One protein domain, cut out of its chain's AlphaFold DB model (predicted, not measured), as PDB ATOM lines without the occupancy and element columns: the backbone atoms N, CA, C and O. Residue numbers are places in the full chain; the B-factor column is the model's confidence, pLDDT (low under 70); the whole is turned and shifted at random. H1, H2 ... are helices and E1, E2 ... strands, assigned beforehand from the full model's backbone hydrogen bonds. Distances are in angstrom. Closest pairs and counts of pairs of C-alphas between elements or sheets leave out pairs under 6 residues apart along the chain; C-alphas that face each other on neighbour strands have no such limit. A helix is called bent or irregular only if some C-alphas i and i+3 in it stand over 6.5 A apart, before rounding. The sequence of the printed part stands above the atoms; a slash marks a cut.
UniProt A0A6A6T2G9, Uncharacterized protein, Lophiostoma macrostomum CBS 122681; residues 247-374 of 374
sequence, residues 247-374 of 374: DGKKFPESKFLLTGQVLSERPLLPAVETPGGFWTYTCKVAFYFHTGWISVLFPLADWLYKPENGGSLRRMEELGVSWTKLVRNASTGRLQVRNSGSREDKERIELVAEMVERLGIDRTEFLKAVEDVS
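AT A GLANCE: This is residues 247 to 374 of the 374 residues of an uncharacterized protein of Lophiostoma macrostomum CBS 122681 (UniProt A0A6A6T2G9). One twisted antiparallel sheet forms a wall, with helices H3 and H4 over one face and no named helix on the other. The long strands E2 and E4 stretch the sheet towards E3 at one end, E1 runs on from E2 at the other, and H2 packs on H3, joined to E5 through short H1. The printed part has 128 residues with four named helices and seven named strands, in the order E1 E2 E3 E4 E5 H1 H2 E6 E7 H3 H4; the class is mixed, helices and strands. It is compact, with a radius of gyration of the C-alphas of 15.2 A, yet elongated, spanning 50 by 31 by 28 A.

HOW THE PARTS SIT: E1, residues 249 to 252, pairs with no named strand and runs on into E2, residues 255 to 263, at 21 degrees. The sheet is branched at E4, residues 277 to 288: E2 lies on one side of it, E3, residues 271 to 274, and E5, residues 293 to 299, on the other. N 257 and O 285 of E2 and E4 are 2.9 A apart, N 272 and O 279 of E3 and E4 2.9 A, and N 286 and O 295 of E4 and E5 2.8 A, within hydrogen-bond range. E3, E4 and E5 form a meander, each strand the antiparallel neighbour of the one before. E7, residues 330 to 336, is antiparallel to E5, with N 296 and O 333 2.8 A apart, and forms a hairpin with E6, residues 322 to 325, with N 334 and O 322 2.8 A apart. H1, residues 300 to 304, is on the sheet at a height of 5.6 A. H2, residues 307 to 318, is irregular, with C-alphas 308 and 311 7.5 A apart; it touches H1 only at the corner, closest at the C-alphas of Leu 304 and Leu 313, 6.6 A. H3, residues 343 to 358, is on the same face as H1 at a height of 10.4 A, slantwise to the strands, at 34 degrees to E7 on the local plane. Residues 312 to 316 of H2 touch H3 at a shallow tilt of 24 degrees, opposite ways; the closest C-alphas, of Ser 312 and Met 355, are 7.4 A apart. H4, residues 363 to 373, is on that face too, over E4 at a height of 9.5 A, and touches H3 at a steep tilt of 49 degrees, closest at the C-alphas of Glu 357 and Arg 363, 5.3 A. Each O i to N i+4 pair is within hydrogen-bond range in H1, H3 and H4, and 6 of 8 in H2.

IN THESE COORDINATES: E1 begins at C-alpha 249, (-23.892, -61.879, 25.317). E2 is 26.3 A long, E4 33.9 A and H3 23.1 A. H4 ends at C-alpha 373, (-25.748, -49.868, 33.191).

THE WHOLE: The C-alphas farthest apart, of Gly 248 and Pro 275, are 52.3 A apart. The printed part has no cut and no long link. Residues 324 to 328 have pLDDT under 70.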
ATOM      1  N   ASP A 247     -28.741 -61.854  22.682       92.31
ATOM      2  CA  ASP A 247     -27.938 -61.732  21.454       92.31
ATOM      3  C   ASP A 247     -26.512 -62.295  21.583       92.31
ATOM      4  O   ASP A 247     -25.516 -61.674  21.218       92.31
ATOM      5  N   GLY A 248     -26.383 -63.479  22.191       92.69
ATOM      6  CA  GLY A 248     -25.081 -64.125  22.385       92.69
ATOM      7  C   GLY A 248     -24.303 -63.669  23.626       92.69
ATOM      8  O   GLY A 248     -23.478 -64.439  24.119       92.69
ATOM      9  N   LYS A 249     -24.594 -62.486  24.175       93.19
ATOM     10  CA  LYS A 249     -23.892 -61.879  25.317       93.19
ATOM     11  C   LYS A 249     -24.606 -62.174  26.638       93.19
ATOM     12  O   LYS A 249     -25.823 -62.337  26.668       93.19
ATOM     13  N   LYS A 250     -23.852 -62.263  27.739       94.06
ATOM     14  CA  LYS A 250     -24.402 -62.451  29.092       94.06
ATOM     15  C   LYS A 250     -24.467 -61.111  29.815       94.06
ATOM     16  O   LYS A 250     -23.457 -60.423  29.897       94.06
ATOM     17  N   PHE A 251     -25.621 -60.802  30.388       92.06
ATOM     18  CA  PHE A 251     -25.844 -59.627  31.225       92.06
ATOM     19  C   PHE A 251     -26.386 -60.066  32.583       92.06
ATOM     20  O   PHE A 251     -27.075 -61.089  32.633       92.06
ATOM     21  N   PRO A 252     -26.117 -59.327  33.669       92.69
ATOM     22  CA  PRO A 252     -26.833 -59.535  34.918       92.69
ATOM     23  C   PRO A 252     -28.343 -59.462  34.680       92.69
ATOM     24  O   PRO A 252     -28.820 -58.641  33.892       92.69
ATOM     25  N   GLU A 253     -29.099 -60.321  35.362       91.75
ATOM     26  CA  GLU A 253     -30.543 -60.113  35.487       91.75
ATOM     27  C   GLU A 253     -30.826 -58.748  36.126       91.75
ATOM     28  O   GLU A 253     -29.987 -58.231  36.871       91.75
ATOM     29  N   SER A 254     -31.997 -58.171  35.836       93.62
ATOM     30  CA  SER A 254     -32.404 -56.876  36.366       93.62
ATOM     31  C   SER A 254     -32.147 -56.784  37.864       93.62
ATOM     32  O   SER A 254     -32.541 -57.658  38.639       93.62
ATOM     33  N   LYS A 255     -31.464 -55.716  38.269       95.38
ATOM     34  CA  LYS A 255     -31.183 -55.454  39.679       95.38
ATOM     35  C   LYS A 255     -32.071 -54.339  40.189       95.38
ATOM     36  O   LYS A 255     -32.589 -53.539  39.417       95.38
ATOM     37  N   PHE A 256     -32.259 -54.305  41.498       94.94
ATOM     38  CA  PHE A 256     -33.225 -53.438  42.143       94.94
ATOM     39  C   PHE A 256     -32.603 -52.688  43.318       94.94
ATOM     40  O   PHE A 256     -31.679 -53.170  43.985       94.94
ATOM     41  N   LEU A 257     -33.161 -51.516  43.582       95.31
ATOM     42  CA  LEU A 257     -32.936 -50.721  44.777       95.31
ATOM     43  C   LEU A 257     -34.294 -50.225  45.277       95.31
ATOM     44  O   LEU A 257     -35.086 -49.708  44.497       95.31
ATOM     45  N   LEU A 258     -34.571 -50.419  46.561       92.50
ATOM     46  CA  LEU A 258     -35.832 -50.070  47.198       92.50
ATOM     47  C   LEU A 258     -35.549 -49.273  48.472       92.50
ATOM     48  O   LEU A 258     -34.781 -49.719  49.329       92.50
ATOM     49  N   THR A 259     -36.189 -48.114  48.604       91.69
ATOM     50  CA  THR A 259     -36.035 -47.232  49.764       91.69
ATOM     51  C   THR A 259     -37.359 -47.037  50.477       91.69
ATOM     52  O   THR A 259     -38.404 -46.854  49.854       91.69
ATOM     53  N   GLY A 260     -37.301 -47.106  51.805       90.00
ATOM     54  CA  GLY A 260     -38.404 -46.758  52.688       90.00
ATOM     55  C   GLY A 260     -38.041 -45.565  53.561       90.00
ATOM     56  O   GLY A 260     -36.864 -45.332  53.844       90.00
ATOM     57  N   GLN A 261     -39.051 -44.810  53.976       89.88
ATOM     58  CA  GLN A 261     -38.913 -43.661  54.870       89.88
ATOM     59  C   GLN A 261     -40.079 -43.611  55.854       89.88
ATOM     60  O   GLN A 261     -41.159 -44.122  55.565       89.88
ATOM     61  N   VAL A 262     -39.859 -42.966  57.002       90.00
ATOM     62  CA  VAL A 262     -40.925 -42.588  57.938       90.00
ATOM     63  C   VAL A 262     -41.373 -41.170  57.599       90.00
ATOM     64  O   VAL A 262     -40.574 -40.239  57.655       90.00
ATOM     65  N   LEU A 263     -42.642 -41.020  57.237       90.06
ATOM     66  CA  LEU A 263     -43.277 -39.746  56.919       90.06
ATOM     67  C   LEU A 263     -44.082 -39.249  58.121       90.06
ATOM     68  O   LEU A 263     -44.694 -40.041  58.835       90.06
ATOM     69  N   SER A 264     -44.118 -37.936  58.339       91.94
ATOM     70  CA  SER A 264     -44.922 -37.334  59.413       91.94
ATOM     71  C   SER A 264     -46.428 -37.440  59.158       91.94
ATOM     72  O   SER A 264     -47.215 -37.498  60.098       91.94
ATOM     73  N   GLU A 265     -46.829 -37.479  57.889       91.81
ATOM     74  CA  GLU A 265     -48.219 -37.568  57.447       91.81
ATOM     75  C   GLU A 265     -48.489 -38.919  56.788       91.81
ATOM     76  O   GLU A 265     -47.591 -39.533  56.205       91.81
ATOM     77  N   ARG A 266     -49.739 -39.386  56.871       92.62
ATOM     78  CA  ARG A 266     -50.142 -40.653  56.260       92.62
ATOM     79  C   ARG A 266     -50.153 -40.512  54.732       92.62
ATOM     80  O   ARG A 266     -50.985 -39.757  54.229       92.62
ATOM     81  N   PRO A 267     -49.303 -41.245  53.994       89.44
ATOM     82  CA  PRO A 267     -49.324 -41.211  52.539       89.44
ATOM     83  C   PRO A 267     -50.521 -42.006  51.996       89.44
ATOM     84  O   PRO A 267     -51.115 -42.838  52.691       89.44
ATOM     85  N   LEU A 268     -50.857 -41.772  50.732       86.81
ATOM     86  CA  LEU A 268     -51.799 -42.584  49.968       86.81
ATOM     87  C   LEU A 268     -51.185 -43.912  49.510       86.81
ATOM     88  O   LEU A 268     -51.921 -44.859  49.225       86.81
ATOM     89  N   LEU A 269     -49.856 -43.992  49.430       83.38
ATOM     90  CA  LEU A 269     -49.135 -45.256  49.326       83.38
ATOM     91  C   LEU A 269     -49.423 -46.165  50.532       83.38
ATOM     92  O   LEU A 269     -49.675 -45.679  51.638       83.38
ATOM     93  N   PRO A 270     -49.338 -47.498  50.363       81.50
ATOM     94  CA  PRO A 270     -49.391 -48.416  51.490       81.50
ATOM     95  C   PRO A 270     -48.351 -48.041  52.550       81.50
ATOM     96  O   PRO A 270     -47.157 -47.925  52.264       81.50
ATOM     97  N   ALA A 271     -48.816 -47.843  53.778       86.06
ATOM     98  CA  ALA A 271     -47.980 -47.415  54.884       86.06
ATOM     99  C   ALA A 271     -48.378 -48.111  56.178       86.06
ATOM    100  O   ALA A 271     -49.536 -48.489  56.375       86.06
ATOM    101  N   VAL A 272     -47.396 -48.246  57.062       84.62
ATOM    102  CA  VAL A 272     -47.552 -48.831  58.390       84.62
ATOM    103  C   VAL A 272     -47.291 -47.744  59.423       84.62
ATOM    104  O   VAL A 272     -46.306 -47.013  59.335       84.62
ATOM    105  N   GLU A 273     -48.184 -47.629  60.400       89.31
ATOM    106  CA  GLU A 273     -48.019 -46.699  61.513       89.31
ATOM    107  C   GLU A 273     -46.866 -47.146  62.423       89.31
ATOM    108  O   GLU A 273     -46.701 -48.326  62.741       89.31
ATOM    109  N   THR A 274     -46.048 -46.183  62.829       89.00
ATOM    110  CA  THR A 274     -44.885 -46.345  63.702       89.00
ATOM    111  C   THR A 274     -44.905 -45.244  64.767       89.00
ATOM    112  O   THR A 274     -45.563 -44.223  64.569       89.00
ATOM    113  N   PRO A 275     -44.143 -45.368  65.870       88.56
ATOM    114  CA  PRO A 275     -44.085 -44.315  66.886       88.56
ATOM    115  C   PRO A 275     -43.649 -42.933  66.366       88.56
ATOM    116  O   PRO A 275     -43.928 -41.933  67.016       88.56
ATOM    117  N   GLY A 276     -42.945 -42.872  65.227       88.94
ATOM    118  CA  GLY A 276     -42.445 -41.632  64.625       88.94
ATOM    119  C   GLY A 276     -43.241 -41.127  63.416       88.94
ATOM    120  O   GLY A 276     -42.795 -40.175  62.783       88.94
ATOM    121  N   GLY A 277     -44.364 -41.763  63.062       93.00
ATOM    122  CA  GLY A 277     -45.150 -41.438  61.867       93.00
ATOM    123  C   GLY A 277     -45.484 -42.674  61.032       93.00
ATOM    124  O   GLY A 277     -45.648 -43.771  61.560       93.00
ATOM    125  N   PHE A 278     -45.561 -42.525  59.716       91.12
ATOM    126  CA  PHE A 278     -45.984 -43.567  58.784       91.12
ATOM    127  C   PHE A 278     -44.810 -44.036  57.935       91.12
ATOM    128  O   PHE A 278     -44.297 -43.292  57.103       91.12
ATOM    129  N   TRP A 279     -44.380 -45.279  58.122       89.81
ATOM    130  CA  TRP A 279     -43.346 -45.863  57.279       89.81
ATOM    131  C   TRP A 279     -43.948 -46.361  55.963       89.81
ATOM    132  O   TRP A 279     -44.958 -47.070  55.968       89.81
ATOM    133  N   THR A 280     -43.330 -46.004  54.839       87.88
ATOM    134  CA  THR A 280     -43.736 -46.429  53.491       87.88
ATOM    135  C   THR A 280     -42.527 -46.574  52.570       87.88
ATOM    136  O   THR A 280     -41.467 -46.000  52.827       87.88
ATOM    137  N   TYR A 281     -42.698 -47.307  51.471       87.94
ATOM    138  CA  TYR A 281     -41.735 -47.341  50.377       87.94
ATOM    139  C   TYR A 281     -41.884 -46.110  49.494       87.94
ATOM    140  O   TYR A 281     -42.905 -45.936  48.838       87.94
ATOM    141  N   THR A 282     -40.853 -45.273  49.451       90.19
ATOM    142  CA  THR A 282     -40.887 -43.987  48.745       90.19
ATOM    143  C   THR A 282     -40.312 -44.064  47.341       90.19
ATOM    144  O   THR A 282     -40.689 -43.262  46.495       90.19
ATOM    145  N   CYS A 283     -39.411 -45.010  47.065       91.00
ATOM    146  CA  CYS A 283     -38.841 -45.184  45.733       91.00
ATOM    147  C   CYS A 283     -38.419 -46.624  45.479       91.00
ATOM    148  O   CYS A 283     -37.893 -47.312  46.358       91.00
ATOM    149  N   LYS A 284     -38.600 -47.055  44.232       92.00
ATOM    150  CA  LYS A 284     -38.033 -48.293  43.706       92.00
ATOM    151  C   LYS A 284     -37.345 -47.992  42.385       92.00
ATOM    152  O   LYS A 284     -37.938 -47.365  41.513       92.00
ATOM    153  N   VAL A 285     -36.129 -48.493  42.210       94.69
ATOM    154  CA  VAL A 285     -35.359 -48.399  40.965       94.69
ATOM    155  C   VAL A 285     -35.056 -49.802  40.456       94.69
ATOM    156  O   VAL A 285     -34.703 -50.684  41.241       94.69
ATOM    157  N   ALA A 286     -35.214 -50.013  39.153       95.19
ATOM    158  CA  ALA A 286     -34.828 -51.222  38.440       95.19
ATOM    159  C   ALA A 286     -33.790 -50.893  37.365       95.19
ATOM    160  O   ALA A 286     -33.986 -49.976  36.571       95.19
ATOM    161  N   PHE A 287     -32.720 -51.679  37.322       95.31
ATOM    162  CA  PHE A 287     -31.582 -51.527  36.422       95.31
ATOM    163  C   PHE A 287     -31.576 -52.674  35.408       95.31
ATOM    164  O   PHE A 287     -31.402 -53.833  35.792       95.31
ATOM    165  N   TYR A 288     -31.770 -52.367  34.124       95.00
ATOM    166  CA  TYR A 288     -31.843 -53.343  33.033       95.00
ATOM    167  C   TYR A 288     -30.571 -53.295  32.180       95.00
ATOM    168  O   TYR A 288     -30.514 -52.626  31.151       95.00
ATOM    169  N   PHE A 289     -29.549 -54.054  32.579       94.31
ATOM    170  CA  PHE A 289     -28.217 -54.055  31.949       94.31
ATOM    171  C   PHE A 289     -28.216 -54.417  30.457       94.31
ATOM    172  O   PHE A 289     -27.402 -53.919  29.681       94.31
ATOM    173  N   HIS A 290     -29.114 -55.307  30.026       93.38
ATOM    174  CA  HIS A 290     -29.113 -55.761  28.635       93.38
ATOM    175  C   HIS A 290     -29.574 -54.662  27.668       93.38
ATOM    176  O   HIS A 290     -28.990 -54.504  26.595       93.38
ATOM    177  N   THR A 291     -30.589 -53.887  28.053       92.62
ATOM    178  CA  THR A 291     -31.132 -52.781  27.260       92.62
ATOM    179  C   THR A 291     -30.490 -51.438  27.578       92.62
ATOM    180  O   THR A 291     -30.565 -50.531  26.754       92.62
ATOM    181  N   GLY A 292     -29.871 -51.290  28.749       92.94
ATOM    182  CA  GLY A 292     -29.418 -49.998  29.249       92.94
ATOM    183  C   GLY A 292     -30.571 -49.100  29.701       92.94
ATOM    184  O   GLY A 292     -30.454 -47.883  29.593       92.94
ATOM    185  N   TRP A 293     -31.698 -49.677  30.136       93.00
ATOM    186  CA  TRP A 293     -32.810 -48.922  30.723       93.00
ATOM    187  C   TRP A 293     -32.707 -48.890  32.245       93.00
ATOM    188  O   TRP A 293     -32.328 -49.870  32.887       93.00
ATOM    189  N   ILE A 294     -33.156 -47.783  32.824       93.25
ATOM    190  CA  ILE A 294     -33.440 -47.647  34.247       93.25
ATOM    191  C   ILE A 294     -34.911 -47.277  34.392       93.25
ATOM    192  O   ILE A 294     -35.379 -46.334  33.758       93.25
ATOM    193  N   SER A 295     -35.637 -48.013  35.230       92.50
ATOM    194  CA  SER A 295     -37.017 -47.680  35.587       92.50
ATOM    195  C   SER A 295     -37.074 -47.208  37.025       92.50
ATOM    196  O   SER A 295     -36.530 -47.863  37.912       92.50
ATOM    197  N   VAL A 296     -37.773 -46.109  37.267       92.00
ATOM    198  CA  VAL A 296     -37.954 -45.526  38.594       92.00
ATOM    199  C   VAL A 296     -39.439 -45.418  38.891       92.00
ATOM    200  O   VAL A 296     -40.197 -44.908  38.072       92.00
ATOM    201  N   LEU A 297     -39.856 -45.912  40.053       89.38
ATOM    202  CA  LEU A 297     -41.218 -45.795  40.550       89.38
ATOM    203  C   LEU A 297     -41.302 -44.618  41.523       89.38
ATOM    204  O   LEU A 297     -40.651 -44.633  42.568       89.38
ATOM    205  N   PHE A 298     -42.123 -43.631  41.172       86.88
ATOM    206  CA  PHE A 298     -42.348 -42.406  41.934       86.88
ATOM    207  C   PHE A 298     -43.759 -42.385  42.542       86.88
ATOM    208  O   PHE A 298     -44.718 -42.739  41.847       86.88
ATOM    209  N   PRO A 299     -43.934 -41.903  43.784       87.56
ATOM    210  CA  PRO A 299     -45.249 -41.578  44.327       87.56
ATOM    211  C   PRO A 299     -45.841 -40.366  43.589       87.56
ATOM    212  O   PRO A 299     -45.187 -39.332  43.457       87.56
ATOM    213  N   LEU A 300     -47.084 -40.466  43.114       86.12
ATOM    214  CA  LEU A 300     -47.771 -39.380  42.408       86.12
ATOM    215  C   LEU A 300     -48.305 -38.330  43.376       86.12
ATOM    216  O   LEU A 300     -47.711 -37.275  43.549       86.12
ATOM    217  N   ALA A 301     -49.438 -38.619  44.013       85.00
ATOM    218  CA  ALA A 301     -50.111 -37.680  44.902       85.00
ATOM    219  C   ALA A 301     -49.282 -37.376  46.160       85.00
ATOM    220  O   ALA A 301     -49.275 -36.245  46.634       85.00
ATOM    221  N   ASP A 302     -48.534 -38.365  46.654       84.81
ATOM    222  CA  ASP A 302     -47.716 -38.215  47.861       84.81
ATOM    223  C   ASP A 302     -46.431 -37.415  47.634       84.81
ATOM    224  O   ASP A 302     -45.819 -36.958  48.603       84.81
ATOM    225  N   TRP A 303     -46.013 -37.230  46.376       89.38
ATOM    226  CA  TRP A 303     -44.768 -36.539  46.063       89.38
ATOM    227  C   TRP A 303     -44.818 -35.747  44.750       89.38
ATOM    228  O   TRP A 303     -44.775 -34.519  44.801       89.38
ATOM    229  N   LEU A 304     -44.937 -36.395  43.585       86.19
ATOM    230  CA  LEU A 304     -44.773 -35.742  42.273       86.19
ATOM    231  C   LEU A 304     -45.770 -34.598  42.017       86.19
ATOM    232  O   LEU A 304     -45.412 -33.603  41.394       86.19
ATOM    233  N   TYR A 305     -47.011 -34.732  42.485       88.44
ATOM    234  CA  TYR A 305     -48.073 -33.733  42.308       88.44
ATOM    235  C   TYR A 305     -48.138 -32.694  43.427       88.44
ATOM    236  O   TYR A 305     -48.984 -31.800  43.371       88.44
ATOM    237  N   LYS A 306     -47.267 -32.783  44.436       87.62
ATOM    238  CA  LYS A 306     -47.208 -31.748  45.462       87.62
ATOM    239  C   LYS A 306     -46.631 -30.450  44.874       87.62
ATOM    240  O   LYS A 306     -45.695 -30.525  44.069       87.62
ATOM    241  N   PRO A 307     -47.153 -29.263  45.246       89.31
ATOM    242  CA  PRO A 307     -46.724 -27.985  44.671       89.31
ATOM    243  C   PRO A 307     -45.207 -27.759  44.702       89.31
ATOM    244  O   PRO A 307     -44.635 -27.281  43.724       89.31
ATOM    245  N   GLU A 308     -44.540 -28.168  45.780       89.00
ATOM    246  CA  GLU A 308     -43.089 -28.062  45.962       89.00
ATOM    247  C   GLU A 308     -42.263 -28.878  44.948       89.00
ATOM    248  O   GLU A 308     -41.084 -28.589  44.740       89.00
ATOM    249  N   ASN A 309     -42.873 -29.865  44.283       88.69
ATOM    250  CA  ASN A 309     -42.242 -30.703  43.261       88.69
ATOM    251  C   ASN A 309     -42.731 -30.388  41.836       88.69
ATOM    252  O   ASN A 309     -42.288 -31.031  40.882       88.69
ATOM    253  N   GLY A 310     -43.588 -29.374  41.654       84.75
ATOM    254  CA  GLY A 310     -44.149 -29.019  40.343       84.75
ATOM    255  C   GLY A 310     -43.094 -28.670  39.283       84.75
ATOM    256  O   GLY A 310     -43.305 -28.909  38.094       84.75
ATOM    257  N   GLY A 311     -41.928 -28.165  39.705       88.25
ATOM    258  CA  GLY A 311     -40.785 -27.929  38.818       88.25
ATOM    259  C   GLY A 311     -40.186 -29.217  38.244       88.25
ATOM    260  O   GLY A 311     -39.817 -29.245  37.073       88.25
ATOM    261  N   SER A 312     -40.134 -30.298  39.026       88.19
ATOM    262  CA  SER A 312     -39.600 -31.589  38.576       88.19
ATOM    263  C   SER A 312     -40.504 -32.228  37.528       88.19
ATOM    264  O   SER A 312     -40.007 -32.685  36.503       88.19
ATOM    265  N   LEU A 313     -41.825 -32.199  37.743       84.00
ATOM    266  CA  LEU A 313     -42.797 -32.724  36.780       84.00
ATOM    267  C   LEU A 313     -42.695 -32.002  35.431       84.00
ATOM    268  O   LEU A 313     -42.554 -32.651  34.398       84.00
ATOM    269  N   ARG A 314     -42.680 -30.665  35.445       86.50
ATOM    270  CA  ARG A 314     -42.547 -29.869  34.219       86.50
ATOM    271  C   ARG A 314     -41.243 -30.178  33.482       86.50
ATOM    272  O   ARG A 314     -41.262 -30.406  32.280       86.50
ATOM    273  N   ARG A 315     -40.120 -30.254  34.204       89.44
ATOM    274  CA  ARG A 315     -38.814 -30.589  33.612       89.44
ATOM    275  C   ARG A 315     -38.784 -32.003  33.027       89.44
ATOM    276  O   ARG A 315     -38.131 -32.213  32.012       89.44
ATOM    277  N   MET A 316     -39.479 -32.970  33.631       84.81
ATOM    278  CA  MET A 316     -39.599 -34.316  33.054       84.81
ATOM    279  C   MET A 316     -40.325 -34.286  31.709       84.81
ATOM    280  O   MET A 316     -39.893 -34.963  30.777       84.81
ATOM    281  N   GLU A 317     -41.409 -33.511  31.615       84.62
ATOM    282  CA  GLU A 317     -42.183 -33.332  30.384       84.62
ATOM    283  C   GLU A 317     -41.358 -32.606  29.311       84.62
ATOM    284  O   GLU A 317     -41.273 -33.089  28.184       84.62
ATOM    285  N   GLU A 318     -40.686 -31.508  29.672       87.44
ATOM    286  CA  GLU A 318     -39.816 -30.723  28.780       87.44
ATOM    287  C   GLU A 318     -38.649 -31.550  28.229       87.44
ATOM    288  O   GLU A 318     -38.341 -31.481  27.040       87.44
ATOM    289  N   LEU A 319     -38.015 -32.366  29.076       84.88
ATOM    290  CA  LEU A 319     -36.914 -33.231  28.665       84.88
ATOM    291  C   LEU A 319     -37.399 -34.514  27.981       84.88
ATOM    292  O   LEU A 319     -36.566 -35.295  27.528       84.88
ATOM    293  N   GLY A 320     -38.703 -34.777  27.883       78.81
ATOM    294  CA  GLY A 320     -39.231 -35.985  27.245       78.81
ATOM    295  C   GLY A 320     -38.861 -37.281  27.975       78.81
ATOM    296  O   GLY A 320     -38.678 -38.319  27.339       78.81
ATOM    297  N   VAL A 321     -38.722 -37.241  29.306       77.00
ATOM    298  CA  VAL A 321     -38.577 -38.463  30.107       77.00
ATOM    299  C   VAL A 321     -39.863 -39.267  29.948       77.00
ATOM    300  O   VAL A 321     -40.934 -38.790  30.309       77.00
ATOM    301  N   SER A 322     -39.785 -40.481  29.399       73.62
ATOM    302  CA  SER A 322     -40.973 -41.323  29.251       73.62
ATOM    303  C   SER A 322     -41.486 -41.703  30.634       73.62
ATOM    304  O   SER A 322     -40.777 -42.357  31.403       73.62
ATOM    305  N   TRP A 323     -42.708 -41.297  30.964       73.94
ATOM    306  CA  TRP A 323     -43.366 -41.723  32.187       73.94
ATOM    307  C   TRP A 323     -44.757 -42.254  31.890       73.94
ATOM    308  O   TRP A 323     -45.516 -41.697  31.102       73.94
ATOM    309  N   THR A 324     -45.076 -43.373  32.523       69.25
ATOM    310  CA  THR A 324     -46.393 -43.989  32.446       69.25
ATOM    311  C   THR A 324     -47.050 -43.815  33.797       69.25
ATOM    312  O   THR A 324     -46.571 -44.334  34.811       69.25
ATOM    313  N   LYS A 325     -48.155 -43.061  33.812       64.38
ATOM    314  CA  LYS A 325     -49.011 -42.967  34.988       64.38
ATOM    315  C   LYS A 325     -49.518 -44.367  35.304       64.38
ATOM    316  O   LYS A 325     -50.292 -44.937  34.539       64.38
ATOM    317  N   LEU A 326     -49.097 -44.894  36.443       61.22
ATOM    318  CA  LEU A 326     -49.669 -46.111  36.976       61.22
ATOM    319  C   LEU A 326     -50.961 -45.748  37.739       61.22
ATOM    320  O   LEU A 326     -51.131 -44.649  38.277       61.22
ATOM    321  N   VAL A 327     -51.934 -46.654  37.745       57.72
ATOM    322  CA  VAL A 327     -53.132 -46.581  38.601       57.72
ATOM    323  C   VAL A 327     -52.707 -46.558  40.091       57.72
ATOM    324  O   VAL A 327     -51.678 -47.114  40.457       57.72
ATOM    325  N   ARG A 328     -53.509 -45.940  40.977       59.25
ATOM    326  CA  ARG A 328     -53.308 -45.895  42.452       59.25
ATOM    327  C   ARG A 328     -52.044 -45.159  42.943       59.25
ATOM    328  O   ARG A 328     -51.286 -45.679  43.752       59.25
ATOM    329  N   ASN A 329     -51.881 -43.902  42.531       74.31
ATOM    330  CA  ASN A 329     -50.948 -42.937  43.140       74.31
ATOM    331  C   ASN A 329     -49.445 -43.236  42.986       74.31
ATOM    332  O   ASN A 329     -48.649 -42.678  43.736       74.31
ATOM    333  N   ALA A 330     -49.038 -44.023  41.988       80.56
ATOM    334  CA  ALA A 330     -47.634 -44.189  41.604       80.56
ATOM    335  C   ALA A 330     -47.446 -43.974  40.092       80.56
ATOM    336  O   ALA A 330     -48.402 -44.006  39.325       80.56
ATOM    337  N   SER A 331     -46.221 -43.717  39.650       82.69
ATOM    338  CA  SER A 331     -45.852 -43.576  38.238       82.69
ATOM    339  C   SER A 331     -44.510 -44.234  37.995       82.69
ATOM    340  O   SER A 331     -43.668 -44.245  38.891       82.69
ATOM    341  N   THR A 332     -44.299 -44.770  36.794       84.38
ATOM    342  CA  THR A 332     -42.978 -45.248  36.384       84.38
ATOM    343  C   THR A 332     -42.370 -44.311  35.361       84.38
ATOM    344  O   THR A 332     -42.943 -44.095  34.299       84.38
ATOM    345  N   GLY A 333     -41.200 -43.761  35.675       84.62
ATOM    346  CA  GLY A 333     -40.327 -43.119  34.698       84.62
ATOM    347  C   GLY A 333     -39.335 -44.136  34.146       84.62
ATOM    348  O   GLY A 333     -38.791 -44.935  34.909       84.62
ATOM    349  N   ARG A 334     -39.092 -44.120  32.837       88.00
ATOM    350  CA  ARG A 334     -38.070 -44.939  32.177       88.00
ATOM    351  C   ARG A 334     -37.017 -44.032  31.550       88.00
ATOM    352  O   ARG A 334     -37.344 -43.080  30.847       88.00
ATOM    353  N   LEU A 335     -35.755 -44.359  31.793       88.62
ATOM    354  CA  LEU A 335     -34.588 -43.620  31.329       88.62
ATOM    355  C   LEU A 335     -33.647 -44.550  30.557       88.62
ATOM    356  O   LEU A 335     -33.193 -45.557  31.100       88.62
ATOM    357  N   GLN A 336     -33.362 -44.222  29.298       89.50
ATOM    358  CA  GLN A 336     -32.366 -44.925  28.489       89.50
ATOM    359  C   GLN A 336     -30.998 -44.313  28.790       89.50
ATOM    360  O   GLN A 336     -30.802 -43.122  28.565       89.50
ATOM    361  N   VAL A 337     -30.063 -45.116  29.298       89.44
ATOM    362  CA  VAL A 337     -28.719 -44.651  29.692       89.44
ATOM    363  C   VAL A 337     -27.602 -45.221  28.821       89.44
ATOM    364  O   VAL A 337     -26.511 -44.661  28.757       89.44
ATOM    365  N   ARG A 338     -27.850 -46.303  28.074       82.94
ATOM    366  CA  ARG A 338     -26.893 -46.742  27.046       82.94
ATOM    367  C   ARG A 338     -26.788 -45.685  25.941       82.94
ATOM    368  O   ARG A 338     -27.805 -45.261  25.399       82.94
ATOM    369  N   ASN A 339     -25.554 -45.333  25.575       77.19
ATOM    370  CA  ASN A 339     -25.218 -44.283  24.603       77.19
ATOM    371  C   ASN A 339     -25.641 -42.857  25.015       77.19
ATOM    372  O   ASN A 339     -25.781 -41.998  24.144       77.19
ATOM    373  N   SER A 340     -25.806 -42.577  26.315       73.12
ATOM    374  CA  SER A 340     -26.122 -41.240  26.844       73.12
ATOM    375  C   SER A 340     -24.926 -40.279  26.742       73.12
ATOM    376  O   SER A 340     -24.289 -39.913  27.732       73.12
ATOM    377  N   GLY A 341     -24.563 -39.905  25.518       78.88
ATOM    378  CA  GLY A 341     -23.493 -38.946  25.237       78.88
ATOM    379  C   GLY A 341     -24.002 -37.522  25.030       78.88
ATOM    380  O   GLY A 341     -23.230 -36.570  25.174       78.88
ATOM    381  N   SER A 342     -25.287 -37.369  24.695       86.00
ATOM    382  CA  SER A 342     -25.877 -36.067  24.407       86.00
ATOM    383  C   SER A 342     -26.007 -35.224  25.678       86.00
ATOM    384  O   SER A 342     -26.083 -35.733  26.800       86.00
ATOM    385  N   ARG A 343     -26.029 -33.901  25.503       88.19
ATOM    386  CA  ARG A 343     -26.290 -32.971  26.605       88.19
ATOM    387  C   ARG A 343     -27.670 -33.220  27.224       88.19
ATOM    388  O   ARG A 343     -27.782 -33.225  28.444       88.19
ATOM    389  N   GLU A 344     -28.677 -33.477  26.392       87.62
ATOM    390  CA  GLU A 344     -30.048 -33.753  26.832       87.62
ATOM    391  C   GLU A 344     -30.130 -35.017  27.696       87.62
ATOM    392  O   GLU A 344     -30.788 -35.008  28.734       87.62
ATOM    393  N   ASP A 345     -29.416 -36.090  27.338       89.06
ATOM    394  CA  ASP A 345     -29.427 -37.324  28.133       89.06
ATOM    395  C   ASP A 345     -28.780 -37.127  29.505       89.06
ATOM    396  O   ASP A 345     -29.288 -37.634  30.505       89.06
ATOM    397  N   LYS A 346     -27.700 -36.341  29.577       91.69
ATOM    398  CA  LYS A 346     -27.088 -35.965  30.859       91.69
ATOM    399  C   LYS A 346     -28.053 -35.145  31.710       91.69
ATOM    400  O   LYS A 346     -28.206 -35.430  32.891       91.69
ATOM    401  N   GLU A 347     -28.751 -34.178  31.117       92.31
ATOM    402  CA  GLU A 347     -29.758 -33.380  31.825       92.31
ATOM    403  C   GLU A 347     -30.928 -34.246  32.335       92.31
ATOM    404  O   GLU A 347     -31.385 -34.045  33.464       92.31
ATOM    405  N   ARG A 348     -31.362 -35.260  31.570       91.56
ATOM    406  CA  ARG A 348     -32.359 -36.256  32.013       91.56
ATOM    407  C   ARG A 348     -31.856 -37.097  33.185       91.56
ATOM    408  O   ARG A 348     -32.587 -37.265  34.160       91.56
ATOM    409  N   ILE A 349     -30.633 -37.625  33.093       94.06
ATOM    410  CA  ILE A 349     -30.008 -38.424  34.158       94.06
ATOM    411  C   ILE A 349     -29.921 -37.605  35.446       94.06
ATOM    412  O   ILE A 349     -30.341 -38.083  36.498       94.06
ATOM    413  N   GLU A 350     -29.448 -36.363  35.360       95.00
ATOM    414  CA  GLU A 350     -29.314 -35.476  36.517       95.00
ATOM    415  C   GLU A 350     -30.660 -35.108  37.142       95.00
ATOM    416  O   GLU A 350     -30.780 -35.079  38.367       95.00
ATOM    417  N   LEU A 351     -31.694 -34.876  36.325       93.06
ATOM    418  CA  LEU A 351     -33.046 -34.664  36.837       93.06
ATOM    419  C   LEU A 351     -33.531 -35.890  37.616       93.06
ATOM    420  O   LEU A 351     -33.988 -35.750  38.747       93.06
ATOM    421  N   VAL A 352     -33.411 -37.095  37.050       93.38
ATOM    422  CA  VAL A 352     -33.835 -38.321  37.744       93.38
ATOM    423  C   VAL A 352     -33.015 -38.539  39.020       93.38
ATOM    424  O   VAL A 352     -33.589 -38.921  40.038       93.38
ATOM    425  N   ALA A 353     -31.716 -38.234  39.000       95.50
ATOM    426  CA  ALA A 353     -30.842 -38.307  40.167       95.50
ATOM    427  C   ALA A 353     -31.312 -37.372  41.302       95.50
ATOM    428  O   ALA A 353     -31.417 -37.805  42.449       95.50
ATOM    429  N   GLU A 354     -31.677 -36.124  40.981       94.94
ATOM    430  CA  GLU A 354     -32.273 -35.168  41.931       94.94
ATOM    431  C   GLU A 354     -33.598 -35.696  42.509       94.94
ATOM    432  O   GLU A 354     -33.876 -35.580  43.705       94.94
ATOM    433  N   MET A 355     -34.438 -36.301  41.666       93.12
ATOM    434  CA  MET A 355     -35.732 -36.827  42.095       93.12
ATOM    435  C   MET A 355     -35.588 -38.014  43.055       93.12
ATOM    436  O   MET A 355     -36.262 -38.055  44.084       93.12
ATOM    437  N   VAL A 356     -34.718 -38.981  42.745       95.00
ATOM    438  CA  VAL A 356     -34.518 -40.150  43.616       95.00
ATOM    439  C   VAL A 356     -33.813 -39.786  44.924       95.00
ATOM    440  O   VAL A 356     -34.097 -40.415  45.945       95.00
ATOM    441  N   GLU A 357     -32.984 -38.735  44.923       95.44
ATOM    442  CA  GLU A 357     -32.381 -38.145  46.125       95.44
ATOM    443  C   GLU A 357     -33.433 -37.693  47.127       95.44
ATOM    444  O   GLU A 357     -33.424 -38.122  48.286       95.44
ATOM    445  N   ARG A 358     -34.425 -36.934  46.659       92.88
ATOM    446  CA  ARG A 358     -35.556 -36.501  47.492       92.88
ATOM    447  C   ARG A 358     -36.403 -37.668  48.009       92.88
ATOM    448  O   ARG A 358     -37.073 -37.523  49.026       92.88
ATOM    449  N   LEU A 359     -36.354 -38.825  47.350       91.94
ATOM    450  CA  LEU A 359     -37.047 -40.047  47.770       91.94
ATOM    451  C   LEU A 359     -36.160 -41.022  48.568       91.94
ATOM    452  O   LEU A 359     -36.589 -42.133  48.897       91.94
ATOM    453  N   GLY A 360     -34.940 -40.609  48.927       92.19
ATOM    454  CA  GLY A 360     -34.066 -41.307  49.870       92.19
ATOM    455  C   GLY A 360     -32.964 -42.168  49.257       92.19
ATOM    456  O   GLY A 360     -32.250 -42.839  50.010       92.19
ATOM    457  N   ILE A 361     -32.803 -42.176  47.936       94.38
ATOM    458  CA  ILE A 361     -31.665 -42.824  47.270       94.38
ATOM    459  C   ILE A 361     -30.521 -41.824  47.195       94.38
ATOM    460  O   ILE A 361     -30.701 -40.735  46.685       94.38
ATOM    461  N   ASP A 362     -29.330 -42.180  47.666       94.50
ATOM    462  CA  ASP A 362     -28.173 -41.296  47.520       94.50
ATOM    463  C   ASP A 362     -27.889 -40.973  46.042       94.50
ATOM    464  O   ASP A 362     -27.801 -41.882  45.211       94.50
ATOM    465  N   ARG A 363     -27.741 -39.684  45.717       96.31
ATOM    466  CA  ARG A 363     -27.515 -39.220  44.342       96.31
ATOM    467  C   ARG A 363     -26.252 -39.823  43.733       96.31
ATOM    468  O   ARG A 363     -26.271 -40.245  42.580       96.31
ATOM    469  N   THR A 364     -25.171 -39.893  44.506       96.19
ATOM    470  CA  THR A 364     -23.889 -40.445  44.048       96.19
ATOM    471  C   THR A 364     -24.022 -41.939  43.772       96.19
ATOM    472  O   THR A 364     -23.523 -42.428  42.761       96.19
ATOM    473  N   GLU A 365     -24.729 -42.670  44.635       95.25
ATOM    474  CA  GLU A 365     -24.983 -44.099  44.417       95.25
ATOM    475  C   GLU A 365     -25.880 -44.358  43.202       95.25
ATOM    476  O   GLU A 365     -25.630 -45.303  42.452       95.25
ATOM    477  N   PHE A 366     -26.881 -43.508  42.958       96.25
ATOM    478  CA  PHE A 366     -27.689 -43.594  41.742       96.25
ATOM    479  C   PHE A 366     -26.844 -43.376  40.482       96.25
ATOM    480  O   PHE A 366     -26.920 -44.182  39.558       96.25
ATOM    481  N   LEU A 367     -26.010 -42.333  40.451       96.31
ATOM    482  CA  LEU A 367     -25.164 -42.026  39.293       96.31
ATOM    483  C   LEU A 367     -24.132 -43.132  39.017       96.31
ATOM    484  O   LEU A 367     -23.961 -43.522  37.866       96.31
ATOM    485  N   LYS A 368     -23.533 -43.736  40.050       96.12
ATOM    486  CA  LYS A 368     -22.685 -44.934  39.880       96.12
ATOM    487  C   LYS A 368     -23.449 -46.099  39.244       96.12
ATOM    488  O   LYS A 368     -22.913 -46.807  38.398       96.12
ATOM    489  N   ALA A 369     -24.702 -46.310  39.651       95.25
ATOM    490  CA  ALA A 369     -25.538 -47.358  39.071       95.25
ATOM    491  C   ALA A 369     -25.921 -47.062  37.616       95.25
ATOM    492  O   ALA A 369     -26.059 -47.994  36.829       95.25
ATOM    493  N   VAL A 370     -26.066 -45.784  37.247       95.06
ATOM    494  CA  VAL A 370     -26.226 -45.362  35.849       95.06
ATOM    495  C   VAL A 370     -24.992 -45.747  35.034       95.06
ATOM    496  O   VAL A 370     -25.139 -46.414  34.014       95.06
ATOM    497  N   GLU A 371     -23.793 -45.411  35.516       94.94
ATOM    498  CA  GLU A 371     -22.525 -45.740  34.849       94.94
ATOM    499  C   GLU A 371     -22.331 -47.250  34.644       94.94
ATOM    500  O   GLU A 371     -21.864 -47.667  33.591       94.94
ATOM    501  N   ASP A 372     -22.722 -48.077  35.617       94.12
ATOM    502  CA  ASP A 372     -22.639 -49.541  35.507       94.12
ATOM    503  C   ASP A 372     -23.623 -50.141  34.474       94.12
ATOM    504  O   ASP A 372     -23.452 -51.292  34.054       94.12
ATOM    505  N   VAL A 373     -24.688 -49.414  34.114       93.12
ATOM    506  CA  VAL A 373     -25.748 -49.868  33.191       93.12
ATOM    507  C   VAL A 373     -25.533 -49.363  31.758       93.12
ATOM    508  O   VAL A 373     -25.950 -50.052  30.818       93.12
ATOM    509  N   SER A 374     -24.936 -48.178  31.597       89.00
ATOM    510  CA  SER A 374     -24.578 -47.556  30.310       89.00
ATOM    511  C   SER A 374     -23.618 -48.418  29.491       89.00
ATOM    512  O   SER A 374     -23.907 -48.594  28.276       89.00
TER     513      SER A 374